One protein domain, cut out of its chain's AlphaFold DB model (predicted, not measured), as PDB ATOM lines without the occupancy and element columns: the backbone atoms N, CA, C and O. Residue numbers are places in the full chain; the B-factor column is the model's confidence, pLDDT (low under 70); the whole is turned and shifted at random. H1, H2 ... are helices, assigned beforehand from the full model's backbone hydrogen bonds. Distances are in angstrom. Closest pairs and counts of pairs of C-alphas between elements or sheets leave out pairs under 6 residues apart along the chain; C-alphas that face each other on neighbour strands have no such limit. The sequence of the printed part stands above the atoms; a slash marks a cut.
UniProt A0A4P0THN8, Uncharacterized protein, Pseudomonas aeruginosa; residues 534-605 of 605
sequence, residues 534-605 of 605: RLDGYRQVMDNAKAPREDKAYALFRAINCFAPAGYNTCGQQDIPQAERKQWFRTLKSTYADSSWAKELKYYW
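AT A GLANCE: This is residues 534 to 605 of the 605 residues of an uncharacterized protein of Pseudomonas aeruginosa (UniProt A0A4P0THN8). Three helices run back and forth, H2 in the middle with H1 and H3 packed on it, their centres making a triangle. Short H4 packs on H2 on the side away from H1, and a long link loops at one end. The 72 printed residues, with four named helices and no named strand, are all helix in class and compact, radius of gyration of the C-alphas 11.2 A, spans 27 by 24 by 17 A.

IN THESE COORDINATES: H1, residues 534 to 543, begins at C-alpha 534 (223.635, 341.862, 327.150) and is 14.5 A long. H2, residues 549 to 561, measures 18.7 A, H3, residues 578 to 591, 19.5 A. H4, residues 596 to 600, ends at C-alpha 600 (205.084, 349.185, 325.014), 6.1 A from its first C-alpha.

HOW THE PARTS SIT: The hub H2 touches H1 in a hairpin, a steep tilt of 40 degrees, opposite ways; the closest C-alphas, of Tyr 538 and Ala 555, are 4.7 A apart. H2 and H3 touch in another hairpin, a shallow tilt of 32 degrees, only just short of steep, opposite ways; the closest C-alphas, of Leu 556 and Trp 584, are 6.1 A apart. H2, with residues 553 to 557 alone, touches H4. H1 is apart from H3 and H4. In H1, H2, H3 and H4 every O i to N i+4 pair is within hydrogen-bond range.

THE WHOLE: The C-alphas farthest apart, of Lys 546 and Ala 566, are 32.7 A apart. The printed part has no cut; the link H2 to H3 is long, and no printed residue is under 70 in pLDDT.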
ATOM      1  N   ARG A 534     224.775 341.698 328.072       96.38
ATOM      2  CA  ARG A 534     223.635 341.862 327.150       96.38
ATOM      3  C   ARG A 534     223.608 343.257 326.534       96.38
ATOM      4  O   ARG A 534     223.229 343.401 325.375       96.38
ATOM      5  N   LEU A 535     224.030 344.273 327.294       96.62
ATOM      6  CA  LEU A 535     224.078 345.649 326.810       96.62
ATOM      7  C   LEU A 535     225.095 345.824 325.676       96.62
ATOM      8  O   LEU A 535     224.773 346.497 324.699       96.62
ATOM      9  N   ASP A 536     226.272 345.195 325.756       94.88
ATOM     10  CA  ASP A 536     227.253 345.244 324.662       94.88
ATOM     11  C   ASP A 536     226.679 344.643 323.382       94.88
ATOM     12  O   ASP A 536     226.804 345.236 322.310       94.88
ATOM     13  N   GLY A 537     225.983 343.510 323.497       96.81
ATOM     14  CA  GLY A 537     225.267 342.907 322.378       96.81
ATOM     15  C   GLY A 537     224.240 343.845 321.760       96.81
ATOM     16  O   GLY A 537     224.280 344.098 320.559       96.81
ATOM     17  N   TYR A 538     223.349 344.421 322.572       97.94
ATOM     18  CA  TYR A 538     222.322 345.338 322.068       97.94
ATOM     19  C   TYR A 538     222.933 346.566 321.379       97.94
ATOM     20  O   TYR A 538     222.470 346.957 320.308       97.94
ATOM     21  N   ARG A 539     224.007 347.142 321.933       97.38
ATOM     22  CA  ARG A 539     224.713 348.272 321.308       97.38
ATOM     23  C   ARG A 539     225.324 347.886 319.963       97.38
ATOM     24  O   ARG A 539     225.139 348.615 318.992       97.38
ATOM     25  N   GLN A 540     225.946 346.711 319.862       97.31
ATOM     26  CA  GLN A 540     226.455 346.207 318.581       97.31
ATOM     27  C   GLN A 540     225.348 346.072 317.526       97.31
ATOM     28  O   GLN A 540     225.548 346.468 316.377       97.31
ATOM     29  N   VAL A 541     224.159 345.594 317.904       98.38
ATOM     30  CA  VAL A 541     223.005 345.528 316.991       98.38
ATOM     31  C   VAL A 541     222.547 346.921 316.549       98.38
ATOM     32  O   VAL A 541     222.268 347.145 315.368       98.38
ATOM     33  N   MET A 542     222.478 347.872 317.482       97.38
ATOM     34  CA  MET A 542     222.068 349.252 317.208       97.38
ATOM     35  C   MET A 542     223.005 349.940 316.205       97.38
ATOM     36  O   MET A 542     222.538 350.545 315.227       97.38
ATOM     37  N   ASP A 543     224.310 349.771 316.409       96.38
ATOM     38  CA  ASP A 543     225.368 350.393 315.612       96.38
ATOM     39  C   ASP A 543     225.602 349.679 314.269       96.38
ATOM     40  O   ASP A 543     226.132 350.267 313.322       96.38
ATOM     41  N   ASN A 544     225.153 348.427 314.121       96.56
ATOM     42  CA  ASN A 544     225.307 347.669 312.884       96.56
ATOM     43  C   ASN A 544     224.436 348.255 311.759       96.56
ATOM     44  O   ASN A 544     223.219 348.084 311.722       96.56
ATOM     45  N   ALA A 545     225.045 348.927 310.780       93.62
ATOM     46  CA  ALA A 545     224.339 349.538 309.647       93.62
ATOM     47  C   ALA A 545     223.512 348.547 308.800       93.62
ATOM     48  O   ALA A 545     222.544 348.959 308.165       93.62
ATOM     49  N   LYS A 546     223.876 347.259 308.802       94.25
ATOM     50  CA  LYS A 546     223.197 346.195 308.051       94.25
ATOM     51  C   LYS A 546     222.122 345.476 308.866       94.25
ATOM     52  O   LYS A 546     221.422 344.639 308.303       94.25
ATOM     53  N   ALA A 547     221.987 345.775 310.161       96.56
ATOM     54  CA  ALA A 547     221.022 345.076 310.995       96.56
ATOM     55  C   ALA A 547     219.581 345.352 310.538       96.56
ATOM     56  O   ALA A 547     219.234 346.518 310.290       96.56
ATOM     57  N   PRO A 548     218.735 344.308 310.444       96.69
ATOM     58  CA  PRO A 548     217.328 344.466 310.127       96.69
ATOM     59  C   PRO A 548     216.639 345.468 311.047       96.69
ATOM     60  O   PRO A 548     216.964 345.625 312.227       96.69
ATOM     61  N   ARG A 549     215.637 346.151 310.490       96.19
ATOM     62  CA  ARG A 549     214.862 347.170 311.204       96.19
ATOM     63  C   ARG A 549     214.281 346.639 312.519       96.19
ATOM     64  O   ARG A 549     214.296 347.357 313.514       96.19
ATOM     65  N   GLU A 550     213.766 345.416 312.491       95.38
ATOM     66  CA  GLU A 550     213.166 344.743 313.643       95.38
ATOM     67  C   GLU A 550     214.191 344.510 314.761       95.38
ATOM     68  O   GLU A 550     213.960 344.926 315.894       95.38
ATOM     69  N   ASP A 551     215.362 343.959 314.428       97.31
ATOM     70  CA  ASP A 551     216.428 343.670 315.394       97.31
ATOM     71  C   ASP A 551     216.951 344.937 316.075       97.31
ATOM     72  O   ASP A 551     217.194 344.932 317.281       97.31
ATOM     73  N   LYS A 552     217.061 346.048 315.332       98.00
ATOM     74  CA  LYS A 552     217.441 347.353 315.899       98.00
ATOM     75  C   LYS A 552     216.397 347.913 316.854       98.00
ATOM     76  O   LYS A 552     216.752 348.431 317.911       98.00
ATOM     77  N   ALA A 553     215.120 347.839 316.478       97.56
ATOM     78  CA  ALA A 553     214.030 348.294 317.336       97.56
ATOM     79  C   ALA A 553     214.010 347.497 318.647       97.56
ATOM     80  O   ALA A 553     213.877 348.077 319.727       97.56
ATOM     81  N   TYR A 554     214.205 346.180 318.550       97.50
ATOM     82  CA  TYR A 554     214.263 345.298 319.704       97.50
ATOM     83  C   TYR A 554     215.488 345.554 320.591       97.50
ATOM     84  O   TYR A 554     215.348 345.691 321.807       97.50
ATOM     85  N   ALA A 555     216.674 345.704 319.997       98.00
ATOM     86  CA  ALA A 555     217.899 346.012 320.727       98.00
ATOM     87  C   ALA A 555     217.786 347.336 321.499       98.00
ATOM     88  O   ALA A 555     218.102 347.376 322.685       98.00
ATOM     89  N   LEU A 556     217.241 348.394 320.878       97.56
ATOM     90  CA  LEU A 556     216.957 349.670 321.553       97.56
ATOM     91  C   LEU A 556     216.026 349.486 322.756       97.56
ATOM     92  O   LEU A 556     216.285 350.016 323.836       97.56
ATOM     93  N   PHE A 557     214.942 348.729 322.578       96.81
ATOM     94  CA  PHE A 557     214.002 348.425 323.653       96.81
ATOM     95  C   PHE A 557     214.684 347.713 324.823       96.81
ATOM     96  O   PHE A 557     214.501 348.099 325.978       96.81
ATOM     97  N   ARG A 558     215.500 346.696 324.545       96.12
ATOM     98  CA  ARG A 558     216.186 345.928 325.586       96.12
ATOM     99  C   ARG A 558     217.322 346.695 326.251       96.12
ATOM    100  O   ARG A 558     217.428 346.615 327.470       96.12
ATOM    101  N   ALA A 559     218.078 347.494 325.501       97.00
ATOM    102  CA  ALA A 559     219.106 348.377 326.045       97.00
ATOM    103  C   ALA A 559     218.526 349.389 327.046       97.00
ATOM    104  O   ALA A 559     219.132 349.635 328.083       97.00
ATOM    105  N   ILE A 560     217.331 349.940 326.794       96.00
ATOM    106  CA  ILE A 560     216.671 350.850 327.748       96.00
ATOM    107  C   ILE A 560     216.153 350.087 328.977       96.00
ATOM    108  O   ILE A 560     216.283 350.571 330.101       96.00
ATOM    109  N   ASN A 561     215.605 348.882 328.789       94.44
ATOM    110  CA  ASN A 561     215.129 348.046 329.897       94.44
ATOM    111  C   ASN A 561     216.249 347.549 330.820       94.44
ATOM    112  O   ASN A 561     215.962 347.202 331.960       94.44
ATOM    113  N   CYS A 562     217.513 347.582 330.388       95.44
ATOM    114  CA  CYS A 562     218.656 347.327 331.266       95.44
ATOM    115  C   CYS A 562     218.697 348.234 332.499       95.44
ATOM    116  O   CYS A 562     219.283 347.854 333.506       95.44
ATOM    117  N   PHE A 563     218.069 349.408 332.436       94.75
ATOM    118  CA  PHE A 563     218.054 350.391 333.517       94.75
ATOM    119  C   PHE A 563     216.752 350.359 334.334       94.75
ATOM    120  O   PHE A 563     216.576 351.143 335.264       94.75
ATOM    121  N   ALA A 564     215.815 349.471 334.001       89.44
ATOM    122  CA  ALA A 564     214.532 349.373 334.682       89.44
ATOM    123  C   ALA A 564     214.615 348.519 335.963       89.44
ATOM    124  O   ALA A 564     215.331 347.520 335.974       89.44
ATOM    125  N   PRO A 565     213.828 348.819 337.016       87.62
ATOM    126  CA  PRO A 565     213.143 350.082 337.306       87.62
ATOM    127  C   PRO A 565     214.005 351.056 338.138       87.62
ATOM    128  O   PRO A 565     213.532 352.106 338.557       87.62
ATOM    129  N   ALA A 566     215.245 350.690 338.461       85.25
ATOM    130  CA  ALA A 566     216.030 351.377 339.486       85.25
ATOM    131  C   ALA A 566     217.037 352.408 338.938       85.25
ATOM    132  O   ALA A 566     217.703 353.086 339.715       85.25
ATOM    133  N   GLY A 567     217.165 352.537 337.617       86.50
ATOM    134  CA  GLY A 567     218.035 353.514 336.955       86.50
ATOM    135  C   GLY A 567     219.510 353.111 336.847       86.50
ATOM    136  O   GLY A 567     220.253 353.790 336.132       86.50
ATOM    137  N   TYR A 568     219.934 352.018 337.495       89.12
ATOM    138  CA  TYR A 568     221.262 351.414 337.337       89.12
ATOM    139  C   TYR A 568     221.246 350.277 336.307       89.12
ATOM    140  O   TYR A 568     220.212 349.654 336.072       89.12
ATOM    141  N   ASN A 569     222.393 350.018 335.677       92.94
ATOM    142  CA  ASN A 569     222.531 348.998 334.640       92.94
ATOM    143  C   ASN A 569     222.503 347.583 335.244       92.94
ATOM    144  O   ASN A 569     223.376 347.219 336.022       92.94
ATOM    145  N   THR A 570     221.517 346.780 334.854       92.31
ATOM    146  CA  THR A 570     221.368 345.364 335.246       92.31
ATOM    147  C   THR A 570     221.862 344.388 334.175       92.31
ATOM    148  O   THR A 570     221.816 343.178 334.364       92.31
ATOM    149  N   CYS A 571     222.314 344.895 333.026       93.69
ATOM    150  CA  CYS A 571     222.750 344.089 331.886       93.69
ATOM    151  C   CYS A 571     224.271 343.968 331.760       93.69
ATOM    152  O   CYS A 571     224.725 343.301 330.829       93.69
ATOM    153  N   GLY A 572     225.038 344.666 332.604       91.12
ATOM    154  CA  GLY A 572     226.497 344.766 332.547       91.12
ATOM    155  C   GLY A 572     227.048 345.847 333.485       91.12
ATOM    156  O   GLY A 572     226.294 346.481 334.217       91.12
ATOM    157  N   GLN A 573     228.367 346.060 333.450       87.88
ATOM    158  CA  GLN A 573     229.100 346.969 334.351       87.88
ATOM    159  C   GLN A 573     229.286 348.392 333.792       87.88
ATOM    160  O   GLN A 573     229.943 349.234 334.400       87.88
ATOM    161  N   GLN A 574     228.758 348.669 332.599       90.50
ATOM    162  CA  GLN A 574     228.920 349.963 331.943       90.50
ATOM    163  C   GLN A 574     228.071 351.025 332.639       90.50
ATOM    164  O   GLN A 574     226.874 350.816 332.860       90.50
ATOM    165  N   ASP A 575     228.662 352.194 332.866       90.38
ATOM    166  CA  ASP A 575     227.919 353.400 333.213       90.38
ATOM    167  C   ASP A 575     227.475 354.121 331.932       90.38
ATOM    168  O   ASP A 575     228.302 354.565 331.132       90.38
ATOM    169  N   ILE A 576     226.159 354.206 331.718       93.88
ATOM    170  CA  ILE A 576     225.575 354.888 330.560       93.88
ATOM    171  C   ILE A 576     224.868 356.167 331.025       93.88
ATOM    172  O   ILE A 576     223.860 356.099 331.748       93.88
ATOM    173  N   PRO A 577     225.301 357.350 330.552       92.56
ATOM    174  CA  PRO A 577     224.664 358.610 330.904       92.56
ATOM    175  C   PRO A 577     223.178 358.643 330.530       92.56
ATOM    176  O   PRO A 577     222.761 358.164 329.473       92.56
ATOM    177  N   GLN A 578     222.363 359.297 331.359       92.44
ATOM    178  CA  GLN A 578     220.924 359.445 331.104       92.44
ATOM    179  C   GLN A 578     220.627 360.112 329.747       92.44
ATOM    180  O   GLN A 578     219.618 359.817 329.107       92.44
ATOM    181  N   ALA A 579     221.514 360.994 329.272       94.69
ATOM    182  CA  ALA A 579     221.384 361.635 327.965       94.69
ATOM    183  C   ALA A 579     221.449 360.631 326.797       94.69
ATOM    184  O   ALA A 579     220.659 360.748 325.858       94.69
ATOM    185  N   GLU A 580     222.328 359.628 326.875       95.19
ATOM    186  CA  GLU A 580     222.456 358.572 325.861       95.19
ATOM    187  C   GLU A 580     221.228 357.651 325.890       95.19
ATOM    188  O   GLU A 580     220.589 357.429 324.860       95.19
ATOM    189  N   ARG A 581     220.774 357.253 327.085       95.00
ATOM    190  CA  ARG A 581     219.525 356.486 327.275       95.00
ATOM    191  C   ARG A 581     218.304 357.214 326.707       95.00
ATOM    192  O   ARG A 581     217.462 356.625 326.026       95.00
ATOM    193  N   LYS A 582     218.228 358.530 326.922       95.38
ATOM    194  CA  LYS A 582     217.192 359.402 326.352       95.38
ATOM    195  C   LYS A 582     217.259 359.459 324.828       95.38
ATOM    196  O   LYS A 582     216.214 359.523 324.176       95.38
ATOM    197  N   GLN A 583     218.460 359.462 324.253       96.75
ATOM    198  CA  GLN A 583     218.638 359.410 322.806       96.75
ATOM    199  C   GLN A 583     218.132 358.080 322.247       96.75
ATOM    200  O   GLN A 583     217.338 358.104 321.310       96.75
ATOM    201  N   TRP A 584     218.489 356.946 322.856       97.50
ATOM    202  CA  TRP A 584     217.970 355.631 322.462       97.50
ATOM    203  C   TRP A 584     216.441 355.588 322.506       97.50
ATOM    204  O   TRP A 584     215.801 355.180 321.536       97.50
ATOM    205  N   PHE A 585     215.842 356.103 323.580       97.12
ATOM    206  CA  PHE A 585     214.388 356.185 323.716       97.12
ATOM    207  C   PHE A 585     213.743 357.040 322.625       97.12
ATOM    208  O   PHE A 585     212.755 356.631 322.016       97.12
ATOM    209  N   ARG A 586     214.309 358.215 322.328       97.31
ATOM    210  CA  ARG A 586     213.826 359.078 321.239       97.31
ATOM    211  C   ARG A 586     213.937 358.387 319.886       97.31
ATOM    212  O   ARG A 586     212.989 358.467 319.107       97.31
ATOM    213  N   THR A 587     215.040 357.696 319.613       97.50
ATOM    214  CA  THR A 587     215.227 356.924 318.378       97.50
ATOM    215  C   THR A 587     214.174 355.821 318.259       97.50
ATOM    216  O   THR A 587     213.510 355.726 317.231       97.50
ATOM    217  N   LEU A 588     213.931 355.049 319.324       97.56
ATOM    218  CA  LEU A 588     212.880 354.026 319.352       97.56
ATOM    219  C   LEU A 588     211.489 354.634 319.094       97.56
ATOM    220  O   LEU A 588     210.742 354.142 318.253       97.56
ATOM    221  N   LYS A 589     211.159 355.743 319.767       97.38
ATOM    222  CA  LYS A 589     209.850 356.413 319.669       97.38
ATOM    223  C   LYS A 589     209.608 357.171 318.366       97.38
ATOM    224  O   LYS A 589     208.456 357.458 318.065       97.38
ATOM    225  N   SER A 590     210.654 357.523 317.624       96.56
ATOM    226  CA  SER A 590     210.539 358.255 316.357       96.56
ATOM    227  C   SER A 590     210.773 357.333 315.168       96.56
ATOM    228  O   SER A 590     209.844 357.032 314.422       96.56
ATOM    229  N   THR A 591     211.992 356.822 315.018       96.69
ATOM    230  CA  THR A 591     212.399 355.980 313.892       96.69
ATOM    231  C   THR A 591     211.676 354.640 313.879       96.69
ATOM    232  O   THR A 591     211.467 354.108 312.794       96.69
ATOM    233  N   TYR A 592     211.274 354.096 315.032       96.81
ATOM    234  CA  TYR A 592     210.661 352.763 315.169       96.81
ATOM    235  C   TYR A 592     209.266 352.789 315.818       96.81
ATOM    236  O   TYR A 592     208.836 351.796 316.406       96.81
ATOM    237  N   ALA A 593     208.553 353.915 315.703       95.00
ATOM    238  CA  ALA A 593     207.287 354.190 316.394       95.00
ATOM    239  C   ALA A 593     206.164 353.162 316.140       95.00
ATOM    240  O   ALA A 593     205.265 352.992 316.965       95.00
ATOM    241  N   ASP A 594     206.195 352.489 314.991       94.25
ATOM    242  CA  ASP A 594     205.220 351.487 314.567       94.25
ATOM    243  C   ASP A 594     205.426 350.110 315.222       94.25
ATOM    244  O   ASP A 594     204.464 349.338 315.316       94.25
ATOM    245  N   SER A 595     206.631 349.835 315.737       95.81
ATOM    246  CA  SER A 595     206.959 348.583 316.431       95.81
ATOM    247  C   SER A 595     206.153 348.399 317.723       95.81
ATOM    248  O   SER A 595     205.769 349.365 318.391       95.81
ATOM    249  N   SER A 596     205.898 347.143 318.103       92.81
ATOM    250  CA  SER A 596     205.260 346.806 319.386       92.81
ATOM    251  C   SER A 596     206.074 347.339 320.567       92.81
ATOM    252  O   SER A 596     205.510 347.951 321.470       92.81
ATOM    253  N   TRP A 597     207.400 347.218 320.508       95.50
ATOM    254  CA  TRP A 597     208.314 347.662 321.561       95.50
ATOM    255  C   TRP A 597     208.307 349.173 321.778       95.50
ATOM    256  O   TRP A 597     208.311 349.641 322.918       95.50
ATOM    257  N   ALA A 598     208.235 349.961 320.699       95.31
ATOM    258  CA  ALA A 598     208.080 351.406 320.820       95.31
ATOM    259  C   ALA A 598     206.739 351.786 321.455       95.31
ATOM    260  O   ALA A 598     206.678 352.784 322.166       95.31
ATOM    261  N   LYS A 599     205.667 351.018 321.234       93.25
ATOM    262  CA  LYS A 599     204.356 351.263 321.862       93.25
ATOM    263  C   LYS A 599     204.349 350.861 323.337       93.25
ATOM    264  O   LYS A 599     203.781 351.581 324.154       93.25
ATOM    265  N   GLU A 600     205.011 349.757 323.668       92.19
ATOM    266  CA  GLU A 600     205.084 349.185 325.014       92.19
ATOM    267  C   GLU A 600     205.936 350.024 325.979       92.19
ATOM    268  O   GLU A 600     205.520 350.292 327.107       92.19
ATOM    269  N   LEU A 601     207.114 350.484 325.542       92.00
ATOM    270  CA  LEU A 601     208.079 351.148 326.420       92.00
ATOM    271  C   LEU A 601     207.604 352.543 326.849       92.00
ATOM    272  O   LEU A 601     207.519 353.457 326.029       92.00
ATOM    273  N   LYS A 602     207.318 352.749 328.137       89.75
ATOM    274  CA  LYS A 602     206.763 354.025 328.640       89.75
ATOM    275  C   LYS A 602     207.821 355.045 329.059       89.75
ATOM    276  O   LYS A 602     207.626 356.238 328.837       89.75
ATOM    277  N   TYR A 603     208.925 354.579 329.631       88.25
ATOM    278  CA  TYR A 603     209.934 355.419 330.275       88.25
ATOM    279  C   TYR A 603     211.331 355.153 329.708       88.25
ATOM    280  O   TYR A 603     211.589 354.095 329.136       88.25
ATOM    281  N   TYR A 604     212.222 356.126 329.888       81.38
ATOM    282  CA  TYR A 604     213.665 355.937 329.804       81.38
ATOM    283  C   TYR A 604     214.206 356.171 331.215       81.38
ATOM    284  O   TYR A 604     213.992 357.246 331.778       81.38
ATOM    285  N   TRP A 605     214.757 355.114 331.805       81.12
ATOM    286  CA  TRP A 605     215.225 355.081 333.190       81.12
ATOM    287  C   TRP A 605     216.573 355.769 333.345       81.12
ATOM    288  O   TRP A 605     217.373 355.733 332.378       81.12
TER     289      TRP A 605